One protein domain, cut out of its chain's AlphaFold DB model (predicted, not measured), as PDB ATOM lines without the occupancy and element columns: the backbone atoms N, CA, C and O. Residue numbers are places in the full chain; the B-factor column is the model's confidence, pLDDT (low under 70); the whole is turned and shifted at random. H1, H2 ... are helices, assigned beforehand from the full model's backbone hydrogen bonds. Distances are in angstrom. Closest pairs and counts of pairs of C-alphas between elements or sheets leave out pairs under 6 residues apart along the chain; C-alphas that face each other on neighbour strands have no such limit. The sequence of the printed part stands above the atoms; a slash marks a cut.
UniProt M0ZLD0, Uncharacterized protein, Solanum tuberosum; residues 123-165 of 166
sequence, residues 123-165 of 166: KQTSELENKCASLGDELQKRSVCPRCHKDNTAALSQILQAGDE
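This is residues 123 to 165 of the 166 residues of an uncharacterized protein of Solanum tuberosum (UniProt M0ZLD0). Two helices make a flat L: the long H1 and the shorter H2 come near each other end to start at the corner, and residues 145 to 150 of the link between them stick out beyond it. Most of H1 and H2 stands free, as two arms. The printed part has 43 residues with two named helices, H1 then H2, and no named strand; its class is all helix. It is only just loose, close to extended, with a radius of gyration of the C-alphas of 13.6 A and spans of 38 by 31 by 9 A.

H1, residues 123 to 143, begins at C-alpha 123 (-28.093, -1.360, -3.029) and is 29.8 A long from first to last C-alpha. H2, residues 153 to 163, is 15.6 A long and ends at C-alpha 163 (-42.057, 28.077, 9.948).

H1 and H2 are close but not clearly touching; their closest C-alphas, those of Ser 143 and Thr 153, are 5.6 A apart. Their lines are about perpendicular, at 79 degrees. In H1 and H2 every O i to N i+4 pair is within hydrogen-bond range.

The C-alphas farthest apart, those of Lys 123 and Cys 148, are 39.9 A apart. The printed part has no cut, and the 9-residue link from H1 to H2 is short. Mean pLDDT of the printed part is 77.2; residues 123 to 125 and 161 to 165 are under 70.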
ATOM      1  N   LYS A 123     -27.003  -1.970  -2.258       63.03
ATOM      2  CA  LYS A 123     -28.093  -1.360  -3.029       63.03
ATOM      3  C   LYS A 123     -28.868  -0.283  -2.256       63.03
ATOM      4  O   LYS A 123     -29.569   0.495  -2.878       63.03
ATOM      5  N   GLN A 124     -28.756  -0.208  -0.927       66.56
ATOM      6  CA  GLN A 124     -29.535   0.735  -0.120       66.56
ATOM      7  C   GLN A 124     -29.122   2.194  -0.343       66.56
ATOM      8  O   GLN A 124     -29.990   3.063  -0.352       66.56
ATOM      9  N   THR A 125     -27.832   2.475  -0.555       68.38
ATOM     10  CA  THR A 125     -27.361   3.838  -0.853       68.38
ATOM     11  C   THR A 125     -27.782   4.272  -2.248       68.38
ATOM     12  O   THR A 125     -28.345   5.352  -2.389       68.38
ATOM     13  N   SER A 126     -27.628   3.407  -3.252       70.69
ATOM     14  CA  SER A 126     -28.090   3.703  -4.612       70.69
ATOM     15  C   SER A 126     -29.619   3.772  -4.720       70.69
ATOM     16  O   SER A 126     -30.148   4.614  -5.441       70.69
ATOM     17  N   GLU A 127     -30.367   2.956  -3.974       78.81
ATOM     18  CA  GLU A 127     -31.828   3.060  -3.883       78.81
ATOM     19  C   GLU A 127     -32.278   4.355  -3.195       78.81
ATOM     20  O   GLU A 127     -33.261   4.960  -3.629       78.81
ATOM     21  N   LEU A 128     -31.581   4.794  -2.143       79.12
ATOM     22  CA  LEU A 128     -31.879   6.056  -1.469       79.12
ATOM     23  C   LEU A 128     -31.543   7.254  -2.363       79.12
ATOM     24  O   LEU A 128     -32.371   8.147  -2.502       79.12
ATOM     25  N   GLU A 129     -30.380   7.249  -3.010       82.06
ATOM     26  CA  GLU A 129     -29.952   8.297  -3.939       82.06
ATOM     27  C   GLU A 129     -30.941   8.439  -5.106       82.06
ATOM     28  O   GLU A 129     -31.406   9.543  -5.391       82.06
ATOM     29  N   ASN A 130     -31.382   7.320  -5.691       82.81
ATOM     30  CA  ASN A 130     -32.407   7.314  -6.738       82.81
ATOM     31  C   ASN A 130     -33.761   7.853  -6.249       82.81
ATOM     32  O   ASN A 130     -34.424   8.603  -6.968       82.81
ATOM     33  N   LYS A 131     -34.188   7.501  -5.028       86.19
ATOM     34  CA  LYS A 131     -35.424   8.041  -4.437       86.19
ATOM     35  C   LYS A 131     -35.315   9.542  -4.180       86.19
ATOM     36  O   LYS A 131     -36.262  10.262  -4.481       86.19
ATOM     37  N   CYS A 132     -34.181  10.019  -3.669       82.44
ATOM     38  CA  CYS A 132     -33.937  11.443  -3.453       82.44
ATOM     39  C   CYS A 132     -33.943  12.222  -4.773       82.44
ATOM     40  O   CYS A 132     -34.588  13.266  -4.846       82.44
ATOM     41  N   ALA A 133     -33.307  11.697  -5.826       85.06
ATOM     42  CA  ALA A 133     -33.344  12.301  -7.157       85.06
ATOM     43  C   ALA A 133     -34.776  12.352  -7.720       85.06
ATOM     44  O   ALA A 133     -35.246  13.412  -8.123       85.06
ATOM     45  N   SER A 134     -35.516  11.237  -7.653       87.44
ATOM     46  CA  SER A 134     -36.903  11.173  -8.132       87.44
ATOM     47  C   SER A 134     -37.842  12.116  -7.373       87.44
ATOM     48  O   SER A 134     -38.713  12.732  -7.985       87.44
ATOM     49  N   LEU A 135     -37.693  12.222  -6.049       86.06
ATOM     50  CA  LEU A 135     -38.476  13.153  -5.234       86.06
ATOM     51  C   LEU A 135     -38.099  14.608  -5.532       86.06
ATOM     52  O   LEU A 135     -38.985  15.457  -5.595       86.06
ATOM     53  N   GLY A 136     -36.812  14.892  -5.754       81.88
ATOM     54  CA  GLY A 136     -36.336  16.203  -6.190       81.88
ATOM     55  C   GLY A 136     -36.981  16.635  -7.506       81.88
ATOM     56  O   GLY A 136     -37.564  17.717  -7.577       81.88
ATOM     57  N   ASP A 137     -36.976  15.758  -8.510       85.81
ATOM     58  CA  ASP A 137     -37.602  16.014  -9.811       85.81
ATOM     59  C   ASP A 137     -39.116  16.244  -9.695       85.81
ATOM     60  O   ASP A 137     -39.686  17.109 -10.367       85.81
ATOM     61  N   GLU A 138     -39.800  15.465  -8.855       87.06
ATOM     62  CA  GLU A 138     -41.238  15.610  -8.640       87.06
ATOM     63  C   GLU A 138     -41.577  16.922  -7.924       87.06
ATOM     64  O   GLU A 138     -42.495  17.637  -8.339       87.06
ATOM     65  N   LEU A 139     -40.809  17.289  -6.895       82.75
ATOM     66  CA  LEU A 139     -40.961  18.569  -6.208       82.75
ATOM     67  C   LEU A 139     -40.691  19.745  -7.145       82.75
ATOM     68  O   LEU A 139     -41.486  20.681  -7.159       82.75
ATOM     69  N   GLN A 140     -39.650  19.675  -7.978       81.44
ATOM     70  CA  GLN A 140     -39.362  20.708  -8.974       81.44
ATOM     71  C   GLN A 140     -40.503  20.846  -9.993       81.44
ATOM     72  O   GLN A 140     -40.900  21.952 -10.354       81.44
ATOM     73  N   LYS A 141     -41.107  19.738 -10.438       82.56
ATOM     74  CA  LYS A 141     -42.293  19.802 -11.310       82.56
ATOM     75  C   LYS A 141     -43.477  20.477 -10.620       82.56
ATOM     76  O   LYS A 141     -44.215  21.215 -11.267       82.56
ATOM     77  N   ARG A 142     -43.670  20.233  -9.321       80.94
ATOM     78  CA  ARG A 142     -44.771  20.818  -8.535       80.94
ATOM     79  C   ARG A 142     -44.509  22.261  -8.104       80.94
ATOM     80  O   ARG A 142     -45.474  22.979  -7.842       80.94
ATOM     81  N   SER A 143     -43.252  22.698  -8.039       78.12
ATOM     82  CA  SER A 143     -42.892  24.080  -7.705       78.12
ATOM     83  C   SER A 143     -43.123  25.046  -8.868       78.12
ATOM     84  O   SER A 143     -43.264  26.247  -8.637       78.12
ATOM     85  N   VAL A 144     -43.234  24.547 -10.103       81.81
ATOM     86  CA  VAL A 144     -43.555  25.363 -11.276       81.81
ATOM     87  C   VAL A 144     -45.064  25.583 -11.378       81.81
ATOM     88  O   VAL A 144     -45.853  24.644 -11.474       81.81
ATOM     89  N   CYS A 145     -45.492  26.847 -11.398       77.50
ATOM     90  CA  CYS A 145     -46.907  27.175 -11.549       77.50
ATOM     91  C   CYS A 145     -47.422  26.733 -12.935       77.50
ATOM     92  O   CYS A 145     -46.941  27.252 -13.944       77.50
ATOM     93  N   PRO A 146     -48.463  25.884 -13.035       75.44
ATOM     94  CA  PRO A 146     -48.961  25.394 -14.324       75.44
ATOM     95  C   PRO A 146     -49.610  26.482 -15.194       75.44
ATOM     96  O   PRO A 146     -49.901  26.241 -16.361       75.44
ATOM     97  N   ARG A 147     -49.859  27.677 -14.640       78.00
ATOM     98  CA  ARG A 147     -50.539  28.781 -15.334       78.00
ATOM     99  C   ARG A 147     -49.589  29.847 -15.880       78.00
ATOM    100  O   ARG A 147     -49.907  30.474 -16.882       78.00
ATOM    101  N   CYS A 148     -48.461  30.089 -15.210       85.38
ATOM    102  CA  CYS A 148     -47.495  31.125 -15.599       85.38
ATOM    103  C   CYS A 148     -46.056  30.611 -15.748       85.38
ATOM    104  O   CYS A 148     -45.167  31.408 -16.038       85.38
ATOM    105  N   HIS A 149     -45.832  29.309 -15.542       79.88
ATOM    106  CA  HIS A 149     -44.553  28.601 -15.670       79.88
ATOM    107  C   HIS A 149     -43.385  29.182 -14.859       79.88
ATOM    108  O   HIS A 149     -42.230  28.859 -15.118       79.88
ATOM    109  N   LYS A 150     -43.669  30.017 -13.856       81.62
ATOM    110  CA  LYS A 150     -42.653  30.512 -12.925       81.62
ATOM    111  C   LYS A 150     -42.323  29.444 -11.888       81.62
ATOM    112  O   LYS A 150     -43.233  28.778 -11.391       81.62
ATOM    113  N   ASP A 151     -41.037  29.315 -11.578       83.06
ATOM    114  CA  ASP A 151     -40.546  28.449 -10.511       83.06
ATOM    115  C   ASP A 151     -40.719  29.141  -9.155       83.06
ATOM    116  O   ASP A 151     -40.231  30.252  -8.940       83.06
ATOM    117  N   ASN A 152     -41.454  28.491  -8.257       80.25
ATOM    118  CA  ASN A 152     -41.751  29.008  -6.928       80.25
ATOM    119  C   ASN A 152     -40.812  28.447  -5.848       80.25
ATOM    120  O   ASN A 152     -41.031  28.744  -4.674       80.25
ATOM    121  N   THR A 153     -39.786  27.657  -6.197       79.44
ATOM    122  CA  THR A 153     -38.834  27.060  -5.234       79.44
ATOM    123  C   THR A 153     -38.302  28.073  -4.224       79.44
ATOM    124  O   THR A 153     -38.438  27.850  -3.027       79.44
ATOM    125  N   ALA A 154     -37.775  29.217  -4.674       79.69
ATOM    126  CA  ALA A 154     -37.203  30.230  -3.778       79.69
ATOM    127  C   ALA A 154     -38.227  30.821  -2.787       79.69
ATOM    128  O   ALA A 154     -37.896  31.074  -1.630       79.69
ATOM    129  N   ALA A 155     -39.478  31.009  -3.219       78.06
ATOM    130  CA  ALA A 155     -40.550  31.504  -2.358       78.06
ATOM    131  C   ALA A 155     -41.004  30.437  -1.347       78.06
ATOM    132  O   ALA A 155     -41.222  30.745  -0.178       78.06
ATOM    133  N   LEU A 156     -41.095  29.172  -1.773       76.00
ATOM    134  CA  LEU A 156     -41.415  28.048  -0.888       76.00
ATOM    135  C   LEU A 156     -40.316  27.815   0.159       76.00
ATOM    136  O   LEU A 156     -40.634  27.550   1.315       76.00
ATOM    137  N   SER A 157     -39.040  27.976  -0.209       77.75
ATOM    138  CA  SER A 157     -37.921  27.889   0.737       77.75
ATOM    139  C   SER A 157     -38.005  28.948   1.839       77.75
ATOM    140  O   SER A 157     -37.777  28.620   3.000       77.75
ATOM    141  N   GLN A 158     -38.387  30.186   1.508       78.25
ATOM    142  CA  GLN A 158     -38.572  31.253   2.502       78.25
ATOM    143  C   GLN A 158     -39.740  30.968   3.459       78.25
ATOM    144  O   GLN A 158     -39.638  31.259   4.647       78.25
ATOM    145  N   ILE A 159     -40.829  30.362   2.970       75.56
ATOM    146  CA  ILE A 159     -41.982  29.988   3.807       75.56
ATOM    147  C   ILE A 159     -41.612  28.875   4.793       75.56
ATOM    148  O   ILE A 159     -42.006  28.940   5.953       75.56
ATOM    149  N   LEU A 160     -40.855  27.867   4.348       70.25
ATOM    150  CA  LEU A 160     -40.426  26.764   5.214       70.25
ATOM    151  C   LEU A 160     -39.446  27.241   6.294       70.25
ATOM    152  O   LEU A 160     -39.605  26.868   7.448       70.25
ATOM    153  N   GLN A 161     -38.499  28.123   5.953       67.38
ATOM    154  CA  GLN A 161     -37.563  28.696   6.931       67.38
ATOM    155  C   GLN A 161     -38.262  29.573   7.981       67.38
ATOM    156  O   GLN A 161     -37.886  29.541   9.145       67.38
ATOM    157  N   ALA A 162     -39.309  30.310   7.600       62.59
ATOM    158  CA  ALA A 162     -40.098  31.110   8.540       62.59
ATOM    159  C   ALA A 162     -41.009  30.270   9.463       62.59
ATOM    160  O   ALA A 162     -41.517  30.793  10.452       62.59
ATOM    161  N   GLY A 163     -41.244  28.993   9.141       58.75
ATOM    162  CA  GLY A 163     -42.057  28.077   9.948       58.75
ATOM    163  C   GLY A 163     -41.307  27.404  11.102       58.75
ATOM    164  O   GLY A 163     -41.961  26.938  12.028       58.75
ATOM    165  N   ASP A 164     -39.969  27.387  11.066       55.56
ATOM    166  CA  ASP A 164     -39.112  26.761  12.090       55.56
ATOM    167  C   ASP A 164     -38.642  27.753  13.182       55.56
ATOM    168  O   ASP A 164     -38.046  27.342  14.176       55.56
ATOM    169  N   GLU A 165     -38.916  29.057  13.027       56.38
ATOM    170  CA  GLU A 165     -38.584  30.114  14.004       56.38
ATOM    171  C   GLU A 165     -39.768  30.525  14.913       56.38
ATOM    172  O   GLU A 165     -39.737  31.604  15.509       56.38
TER     173      GLU A 165